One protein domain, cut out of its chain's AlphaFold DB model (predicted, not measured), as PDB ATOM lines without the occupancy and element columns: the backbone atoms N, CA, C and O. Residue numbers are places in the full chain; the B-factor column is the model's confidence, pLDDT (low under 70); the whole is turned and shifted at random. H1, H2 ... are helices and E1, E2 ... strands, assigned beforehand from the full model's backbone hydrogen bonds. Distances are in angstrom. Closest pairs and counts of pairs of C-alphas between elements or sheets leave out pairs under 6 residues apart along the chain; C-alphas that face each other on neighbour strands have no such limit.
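AT A GLANCE: This is residues 2 to 69 of the 511 residues of the protein "Aconitate hydratase" of Streptomyces ipomoeae 91-03 (UniProt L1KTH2). A small helical body has a two-stranded hairpin, E1 and E2, reaching away from it at one end of the longest axis. In the body H2 and H3 lie side by side as a helical hairpin, short H1 lies near the beginning of H2 and the end of H3, and the last residues fold back to bring E3 close to both. The printed part has 68 residues, with E1, E2, H1, H2, H3 and E3 in that order, in the class mixed, helices and strands; E1 and E2 form an antiparallel sheet. It is only just compact, close to loose, with a radius of gyration of the C-alphas of 12.9 A, and elongated, spanning 44 by 24 by 18 A.

HOW THE PARTS SIT: E1, residues 7 to 11, and E2, residues 14 to 18, are antiparallel at 145 degrees, with N 9 and O 16 within hydrogen-bond range at 2.7 A. H1, residues 27 to 32, is close but not clearly touching H2, residues 35 to 47: the closest C-alphas, of Leu 30 and Arg 38, are 7.4 A apart. H1 is likewise close but not clearly touching H3, residues 52 to 61, its closest C-alphas being Glu 29 and Arg 60, 7.4 A. H2 touches H3 with residues 41 to 45 alone, opposite ways at a shallow tilt of 25 degrees; the closest C-alphas, of Ala 45 and Leu 52, are 5.7 A apart. E3, residues 67 to 69, pairs with no named strand; its closest C-alpha pair with H2 is Val 44 and Pro 69, 6.8 A. E1 is apart from H1, H2, H3 and E3. Every O i to N i+4 pair is within hydrogen-bond range in H1, H2 and H3.

IN THESE COORDINATES: E1 begins at C-alpha 7 (54.894, 138.372, -1.171); E1 and E2 are each 13.0 A long. H1 measures 8.7 A, H2 18.4 A, H3 14.1 A and E3 6.4 A, ending at C-alpha 69 (43.968, 121.111, -11.378).

THE WHOLE: The farthest C-alphas, of Gly 13 and Gly 64, are 44.0 A apart. The printed part has no cut and no long link. Mean pLDDT of the printed part is 88.4, with residues 2 to 4 under 70.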
ATOM      1  N   ASN A   2      46.459 131.163   2.037       48.19
ATOM      2  CA  ASN A   2      47.549 130.974   2.999       48.19
ATOM      3  C   ASN A   2      48.452 132.216   2.934       48.19
ATOM      4  O   ASN A   2      49.349 132.276   2.096       48.19
ATOM      5  N   ALA A   3      48.177 133.220   3.774       51.25
ATOM      6  CA  ALA A   3      48.907 134.495   3.814       51.25
ATOM      7  C   ALA A   3      50.437 134.307   3.893       51.25
ATOM      8  O   ALA A   3      51.195 135.091   3.326       51.25
ATOM      9  N   ASP A   4      50.877 133.193   4.486       59.94
ATOM     10  CA  ASP A   4      52.279 132.806   4.669       59.94
ATOM     11  C   ASP A   4      53.057 132.568   3.355       59.94
ATOM     12  O   ASP A   4      54.288 132.547   3.326       59.94
ATOM     13  N   ARG A   5      52.357 132.414   2.221       73.12
ATOM     14  CA  ARG A   5      52.984 132.115   0.921       73.12
ATOM     15  C   ARG A   5      53.027 133.283  -0.052       73.12
ATOM     16  O   ARG A   5      53.726 133.169  -1.050       73.12
ATOM     17  N   THR A   6      52.357 134.396   0.235       86.50
ATOM     18  CA  THR A   6      52.314 135.566  -0.661       86.50
ATOM     19  C   THR A   6      53.399 136.591  -0.322       86.50
ATOM     20  O   THR A   6      53.766 136.764   0.842       86.50
ATOM     21  N   ALA A   7      53.948 137.265  -1.333       90.31
ATOM     22  CA  ALA A   7      54.894 138.372  -1.171       90.31
ATOM     23  C   ALA A   7      54.308 139.668  -1.730       90.31
ATOM     24  O   ALA A   7      53.368 139.642  -2.519       90.31
ATOM     25  N   VAL A   8      54.885 140.802  -1.329       91.69
ATOM     26  CA  VAL A   8      54.487 142.123  -1.820       91.69
ATOM     27  C   VAL A   8      55.552 142.659  -2.767       91.69
ATOM     28  O   VAL A   8      56.724 142.772  -2.411       91.69
ATOM     29  N   LEU A   9      55.130 143.019  -3.972       91.94
ATOM     30  CA  LEU A   9      55.911 143.737  -4.962       91.94
ATOM     31  C   LEU A   9      55.474 145.205  -4.972       91.94
ATOM     32  O   LEU A   9      54.324 145.519  -5.278       91.94
ATOM     33  N   THR A  10      56.399 146.120  -4.689       91.06
ATOM     34  CA  THR A  10      56.145 147.559  -4.844       91.06
ATOM     35  C   THR A  10      56.610 148.039  -6.217       91.06
ATOM     36  O   THR A  10      57.802 147.984  -6.542       91.06
ATOM     37  N   VAL A  11      55.667 148.549  -7.013       85.31
ATOM     38  CA  VAL A  11      55.902 149.153  -8.332       85.31
ATOM     39  C   VAL A  11      55.392 150.587  -8.289       85.31
ATOM     40  O   VAL A  11      54.226 150.824  -7.997       85.31
ATOM     41  N   GLU A  12      56.281 151.557  -8.512       87.12
ATOM     42  CA  GLU A  12      55.935 152.993  -8.536       87.12
ATOM     43  C   GLU A  12      55.163 153.500  -7.298       87.12
ATOM     44  O   GLU A  12      54.367 154.428  -7.375       87.12
ATOM     45  N   GLY A  13      55.424 152.911  -6.127       84.88
ATOM     46  CA  GLY A  13      54.758 153.281  -4.872       84.88
ATOM     47  C   GLY A  13      53.395 152.614  -4.652       84.88
ATOM     48  O   GLY A  13      52.769 152.863  -3.628       84.88
ATOM     49  N   ARG A  14      52.951 151.744  -5.566       89.88
ATOM     50  CA  ARG A  14      51.791 150.866  -5.380       89.88
ATOM     51  C   ARG A  14      52.249 149.473  -4.966       89.88
ATOM     52  O   ARG A  14      53.216 148.951  -5.519       89.88
ATOM     53  N   SER A  15      51.556 148.894  -3.994       92.56
ATOM     54  CA  SER A  15      51.826 147.547  -3.493       92.56
ATOM     55  C   SER A  15      50.914 146.538  -4.168       92.56
ATOM     56  O   SER A  15      49.701 146.730  -4.212       92.56
ATOM     57  N   TYR A  16      51.514 145.456  -4.640       94.31
ATOM     58  CA  TYR A  16      50.836 144.335  -5.265       94.31
ATOM     59  C   TYR A  16      51.225 143.051  -4.547       94.31
ATOM     60  O   TYR A  16      52.407 142.839  -4.285       94.31
ATOM     61  N   GLY A  17      50.265 142.195  -4.227       93.56
ATOM     62  CA  GLY A  17      50.567 140.838  -3.793       93.56
ATOM     63  C   GLY A  17      50.964 139.969  -4.990       93.56
ATOM     64  O   GLY A  17      50.559 140.234  -6.118       93.56
ATOM     65  N   TYR A  18      51.766 138.933  -4.781       94.31
ATOM     66  CA  TYR A  18      52.012 137.885  -5.776       94.31
ATOM     67  C   TYR A  18      52.399 136.579  -5.081       94.31
ATOM     68  O   TYR A  18      52.714 136.573  -3.887       94.31
ATOM     69  N   GLN A  19      52.374 135.470  -5.826       93.25
ATOM     70  CA  GLN A  19      52.836 134.171  -5.347       93.25
ATOM     71  C   GLN A  19      54.317 133.959  -5.727       93.25
ATOM     72  O   GLN A  19      54.612 133.580  -6.861       93.25
ATOM     73  N   PRO A  20      55.273 134.215  -4.817       92.06
ATOM     74  CA  PRO A  20      56.691 133.961  -5.049       92.06
ATOM     75  C   PRO A  20      56.960 132.458  -5.203       92.06
ATOM     76  O   PRO A  20      56.716 131.673  -4.284       92.06
ATOM     77  N   LEU A  21      57.457 132.050  -6.372       91.69
ATOM     78  CA  LEU A  21      57.792 130.648  -6.635       91.69
ATOM     79  C   LEU A  21      59.057 130.194  -5.894       91.69
ATOM     80  O   LEU A  21      59.189 129.007  -5.609       91.69
ATOM     81  N   ASP A  22      59.950 131.116  -5.529       87.88
ATOM     82  CA  ASP A  22      61.160 130.850  -4.733       87.88
ATOM     83  C   ASP A  22      60.848 130.476  -3.270       87.88
ATOM     84  O   ASP A  22      61.681 129.900  -2.572       87.88
ATOM     85  N   ARG A  23      59.613 130.726  -2.809       90.06
ATOM     86  CA  ARG A  23      59.080 130.175  -1.550       90.06
ATOM     87  C   ARG A  23      58.505 128.761  -1.691       90.06
ATOM     88  O   ARG A  23      58.127 128.158  -0.689       90.06
ATOM     89  N   ILE A  24      58.394 128.243  -2.915       89.94
ATOM     90  CA  ILE A  24      57.849 126.910  -3.222       89.94
ATOM     91  C   ILE A  24      58.985 125.959  -3.627       89.94
ATOM     92  O   ILE A  24      59.057 124.823  -3.150       89.94
ATOM     93  N   LEU A  25      59.886 126.433  -4.484       87.38
ATOM     94  CA  LEU A  25      61.041 125.715  -5.012       87.38
ATOM     95  C   LEU A  25      62.301 126.564  -4.846       87.38
ATOM     96  O   LEU A  25      62.235 127.787  -4.870       87.38
ATOM     97  N   ARG A  26      63.464 125.924  -4.714       84.25
ATOM     98  CA  ARG A  26      64.751 126.635  -4.690       84.25
ATOM     99  C   ARG A  26      65.019 127.275  -6.053       84.25
ATOM    100  O   ARG A  26      64.610 126.729  -7.074       84.25
ATOM    101  N   THR A  27      65.781 128.364  -6.089       78.50
ATOM    102  CA  THR A  27      66.129 129.068  -7.338       78.50
ATOM    103  C   THR A  27      66.712 128.136  -8.403       78.50
ATOM    104  O   THR A  27      66.229 128.137  -9.528       78.50
ATOM    105  N   ALA A  28      67.649 127.256  -8.035       73.38
ATOM    106  CA  ALA A  28      68.226 126.281  -8.966       73.38
ATOM    107  C   ALA A  28      67.191 125.279  -9.522       73.38
ATOM    108  O   ALA A  28      67.278 124.866 -10.676       73.38
ATOM    109  N   GLU A  29      66.187 124.903  -8.719       84.31
ATOM    110  CA  GLU A  29      65.081 124.050  -9.174       84.31
ATOM    111  C   GLU A  29      64.191 124.816 -10.157       84.31
ATOM    112  O   GLU A  29      63.808 124.273 -11.188       84.31
ATOM    113  N   LEU A  30      63.894 126.086  -9.870       84.75
ATOM    114  CA  LEU A  30      63.120 126.940 -10.769       84.75
ATOM    115  C   LEU A  30      63.834 127.156 -12.097       84.75
ATOM    116  O   LEU A  30      63.190 127.033 -13.131       84.75
ATOM    117  N   ASP A  31      65.137 127.434 -12.083       80.38
ATOM    118  CA  ASP A  31      65.928 127.689 -13.289       80.38
ATOM    119  C   ASP A  31      65.953 126.486 -14.240       80.38
ATOM    120  O   ASP A  31      65.925 126.672 -15.457       80.38
ATOM    121  N   ALA A  32      65.913 125.267 -13.697       84.44
ATOM    122  CA  ALA A  32      65.832 124.032 -14.471       84.44
ATOM    123  C   ALA A  32      64.423 123.727 -15.015       84.44
ATOM    124  O   ALA A  32      64.285 122.916 -15.932       84.44
ATOM    125  N   LEU A  33      63.368 124.346 -14.470       90.88
ATOM    126  CA  LEU A  33      61.996 124.091 -14.906       90.88
ATOM    127  C   LEU A  33      61.630 124.893 -16.164       90.88
ATOM    128  O   LEU A  33      61.914 126.096 -16.221       90.88
ATOM    129  N   PRO A  34      60.901 124.285 -17.122       93.50
ATOM    130  CA  PRO A  34      60.294 125.015 -18.232       93.50
ATOM    131  C   PRO A  34      59.367 126.130 -17.739       93.50
ATOM    132  O   PRO A  34      58.680 125.975 -16.724       93.50
ATOM    133  N   TYR A  35      59.312 127.250 -18.457       94.88
ATOM    134  CA  TYR A  35      58.495 128.408 -18.083       94.88
ATOM    135  C   TYR A  35      57.007 128.070 -17.983       94.88
ATOM    136  O   TYR A  35      56.348 128.519 -17.042       94.88
ATOM    137  N   ALA A  36      56.484 127.233 -18.881       95.88
ATOM    138  CA  ALA A  36      55.087 126.811 -18.833       95.88
ATOM    139  C   ALA A  36      54.743 126.099 -17.508       95.88
ATOM    140  O   ALA A  36      53.692 126.352 -16.922       95.88
ATOM    141  N   ILE A  37      55.660 125.286 -16.970       96.50
ATOM    142  CA  ILE A  37      55.483 124.622 -15.668       96.50
ATOM    143  C   ILE A  37      55.476 125.636 -14.522       96.50
ATOM    144  O   ILE A  37      54.689 125.499 -13.587       96.50
ATOM    145  N   ARG A  38      56.316 126.676 -14.588       96.75
ATOM    146  CA  ARG A  38      56.342 127.746 -13.575       96.75
ATOM    147  C   ARG A  38      54.988 128.462 -13.496       96.75
ATOM    148  O   ARG A  38      54.512 128.739 -12.398       96.75
ATOM    149  N   VAL A  39      54.348 128.701 -14.642       97.69
ATOM    150  CA  VAL A  39      52.996 129.284 -14.715       97.69
ATOM    151  C   VAL A  39      51.947 128.344 -14.105       97.69
ATOM    152  O   VAL A  39      51.116 128.795 -13.320       97.69
ATOM    153  N   LEU A  40      52.011 127.036 -14.382       97.19
ATOM    154  CA  LEU A  40      51.108 126.056 -13.758       97.19
ATOM    155  C   LEU A  40      51.302 125.970 -12.235       97.19
ATOM    156  O   LEU A  40      50.324 125.908 -11.494       97.19
ATOM    157  N   LEU A  41      52.549 126.009 -11.753       96.75
ATOM    158  CA  LEU A  41      52.868 126.013 -10.321       96.75
ATOM    159  C   LEU A  41      52.307 127.246  -9.607       96.75
ATOM    160  O   LEU A  41      51.768 127.108  -8.511       96.75
ATOM    161  N   GLU A  42      52.406 128.431 -10.218       96.94
ATOM    162  CA  GLU A  42      51.773 129.651  -9.698       96.94
ATOM    163  C   GLU A  42      50.260 129.460  -9.581       96.94
ATOM    164  O   GLU A  42      49.690 129.691  -8.511       96.94
ATOM    165  N   ASN A  43      49.631 128.975 -10.656       96.88
ATOM    166  CA  ASN A  43      48.187 128.801 -10.718       96.88
ATOM    167  C   ASN A  43      47.691 127.844  -9.627       96.88
ATOM    168  O   ASN A  43      46.789 128.195  -8.864       96.88
ATOM    169  N   VAL A  44      48.332 126.678  -9.490       96.50
ATOM    170  CA  VAL A  44      48.006 125.688  -8.455       96.50
ATOM    171  C   VAL A  44      48.267 126.251  -7.062       96.50
ATOM    172  O   VAL A  44      47.406 126.150  -6.195       96.50
ATOM    173  N   ALA A  45      49.405 126.906  -6.825       95.12
ATOM    174  CA  ALA A  45      49.710 127.467  -5.510       95.12
ATOM    175  C   ALA A  45      48.674 128.501  -5.050       95.12
ATOM    176  O   ALA A  45      48.328 128.542  -3.865       95.12
ATOM    177  N   ARG A  46      48.166 129.314  -5.981       92.69
ATOM    178  CA  ARG A  46      47.186 130.362  -5.693       92.69
ATOM    179  C   ARG A  46      45.749 129.841  -5.632       92.69
ATOM    180  O   ARG A  46      44.968 130.340  -4.822       92.69
ATOM    181  N   ARG A  47      45.378 128.890  -6.494       92.75
ATOM    182  CA  ARG A  47      43.973 128.514  -6.744       92.75
ATOM    183  C   ARG A  47      43.606 127.092  -6.302       92.75
ATOM    184  O   ARG A  47      42.419 126.837  -6.132       92.75
ATOM    185  N   ALA A  48      44.583 126.211  -6.097       93.50
ATOM    186  CA  ALA A  48      44.411 124.826  -5.644       93.50
ATOM    187  C   ALA A  48      45.568 124.393  -4.706       93.50
ATOM    188  O   ALA A  48      46.310 123.447  -5.004       93.50
ATOM    189  N   PRO A  49      45.810 125.118  -3.591       92.94
ATOM    190  CA  PRO A  49      46.972 124.904  -2.723       92.94
ATOM    191  C   PRO A  49      47.059 123.490  -2.127       92.94
ATOM    192  O   PRO A  49      48.152 123.059  -1.752       92.94
ATOM    193  N   GLU A  50      45.940 122.773  -2.049       93.31
ATOM    194  CA  GLU A  50      45.840 121.369  -1.651       93.31
ATOM    195  C   GLU A  50      46.565 120.416  -2.614       93.31
ATOM    196  O   GLU A  50      47.176 119.448  -2.168       93.31
ATOM    197  N   ALA A  51      46.583 120.720  -3.916       93.12
ATOM    198  CA  ALA A  51      47.265 119.913  -4.928       93.12
ATOM    199  C   ALA A  51      48.761 120.255  -5.060       93.12
ATOM    200  O   ALA A  51      49.535 119.485  -5.633       93.12
ATOM    201  N   LEU A  52      49.202 121.392  -4.501       94.81
ATOM    202  CA  LEU A  52      50.553 121.921  -4.715       94.81
ATOM    203  C   LEU A  52      51.656 120.941  -4.301       94.81
ATOM    204  O   LEU A  52      52.667 120.834  -4.990       94.81
ATOM    205  N   ALA A  53      51.474 120.216  -3.193       93.38
ATOM    206  CA  ALA A  53      52.475 119.268  -2.708       93.38
ATOM    207  C   ALA A  53      52.763 118.155  -3.732       93.38
ATOM    208  O   ALA A  53      53.927 117.813  -3.952       93.38
ATOM    209  N   GLY A  54      51.723 117.641  -4.398       92.94
ATOM    210  CA  GLY A  54      51.855 116.629  -5.449       92.94
ATOM    211  C   GLY A  54      52.583 117.174  -6.676       92.94
ATOM    212  O   GLY A  54      53.560 116.578  -7.132       92.94
ATOM    213  N   VAL A  55      52.183 118.360  -7.146       94.31
ATOM    214  CA  VAL A  55      52.781 119.002  -8.328       94.31
ATOM    215  C   VAL A  55      54.256 119.349  -8.091       94.31
ATOM    216  O   VAL A  55      55.097 119.088  -8.949       94.31
ATOM    217  N   VAL A  56      54.604 119.869  -6.909       94.81
ATOM    218  CA  VAL A  56      55.997 120.160  -6.517       94.81
ATOM    219  C   VAL A  56      56.831 118.883  -6.424       94.81
ATOM    220  O   VAL A  56      57.973 118.860  -6.887       94.81
ATOM    221  N   SER A  57      56.269 117.812  -5.857       93.31
ATOM    222  CA  SER A  57      56.936 116.508  -5.799       93.31
ATOM    223  C   SER A  57      57.257 115.993  -7.206       93.31
ATOM    224  O   SER A  57      58.403 115.646  -7.493       93.31
ATOM    225  N   ARG A  58      56.283 116.049  -8.126       92.31
ATOM    226  CA  ARG A  58      56.471 115.656  -9.530       92.31
ATOM    227  C   ARG A  58      57.480 116.539 -10.269       92.31
ATOM    228  O   ARG A  58      58.267 116.016 -11.063       92.31
ATOM    229  N   ALA A  59      57.476 117.845 -10.010       90.62
ATOM    230  CA  ALA A  59      58.430 118.782 -10.597       90.62
ATOM    231  C   ALA A  59      59.875 118.462 -10.178       90.62
ATOM    232  O   ALA A  59      60.772 118.488 -11.015       90.62
ATOM    233  N   ARG A  60      60.095 118.086  -8.910       91.50
ATOM    234  CA  ARG A  60      61.412 117.672  -8.396       91.50
ATOM    235  C   ARG A  60      61.845 116.293  -8.883       91.50
ATOM    236  O   ARG A  60      63.015 116.096  -9.187       91.50
ATOM    237  N   ALA A  61      60.919 115.338  -8.930       88.12
ATOM    238  CA  ALA A  61      61.224 113.958  -9.300       88.12
ATOM    239  C   ALA A  61      61.538 113.787 -10.796       88.12
ATOM    240  O   ALA A  61      62.142 112.790 -11.186       88.12
ATOM    241  N   GLY A  62      61.076 114.705 -11.652       80.31
ATOM    242  CA  GLY A  62      61.264 114.634 -13.107       80.31
ATOM    243  C   GLY A  62      60.481 113.510 -13.806       80.31
ATOM    244  O   GLY A  62      60.341 113.543 -15.023       80.31
ATOM    245  N   SER A  63      59.892 112.573 -13.056       73.50
ATOM    246  CA  SER A  63      59.115 111.426 -13.539       73.50
ATOM    247  C   SER A  63      57.940 111.103 -12.601       73.50
ATOM    248  O   SER A  63      57.877 111.607 -11.479       73.50
ATOM    249  N   GLY A  64      56.994 110.281 -13.069       74.31
ATOM    250  CA  GLY A  64      55.795 109.879 -12.322       74.31
ATOM    251  C   GLY A  64      54.508 110.538 -12.826       74.31
ATOM    252  O   GLY A  64      54.541 111.458 -13.643       74.31
ATOM    253  N   ALA A  65      53.365 110.053 -12.347       80.31
ATOM    254  CA  ALA A  65      52.060 110.625 -12.663       80.31
ATOM    255  C   ALA A  65      51.637 111.624 -11.578       80.31
ATOM    256  O   ALA A  65      51.836 111.387 -10.389       80.31
ATOM    257  N   CYS A  66      51.059 112.744 -11.998       88.94
ATOM    258  CA  CYS A  66      50.430 113.730 -11.130       88.94
ATOM    259  C   CYS A  66      49.365 114.448 -11.949       88.94
ATOM    260  O   CYS A  66      49.599 114.741 -13.120       88.94
ATOM    261  N   GLU A  67      48.227 114.746 -11.342       90.31
ATOM    262  CA  GLU A  67      47.230 115.632 -11.932       90.31
ATOM    263  C   GLU A  67      47.521 117.080 -11.531       90.31
ATOM    264  O   GLU A  67      48.061 117.351 -10.455       90.31
ATOM    265  N   VAL A  68      47.185 118.011 -12.414       93.25
ATOM    266  CA  VAL A  68      47.345 119.450 -12.224       93.25
ATOM    267  C   VAL A  68      45.963 120.084 -12.397       93.25
ATOM    268  O   VAL A  68      45.490 120.188 -13.531       93.25
ATOM    269  N   PRO A  69      45.285 120.485 -11.305       94.19
ATOM    270  CA  PRO A  69      43.968 121.111 -11.378       94.19
ATOM    271  C   PRO A  69      44.117 122.587 -11.761       94.19
ATOM    272  O   PRO A  69      44.292 123.457 -10.902       94.19
TER     273      PRO A  69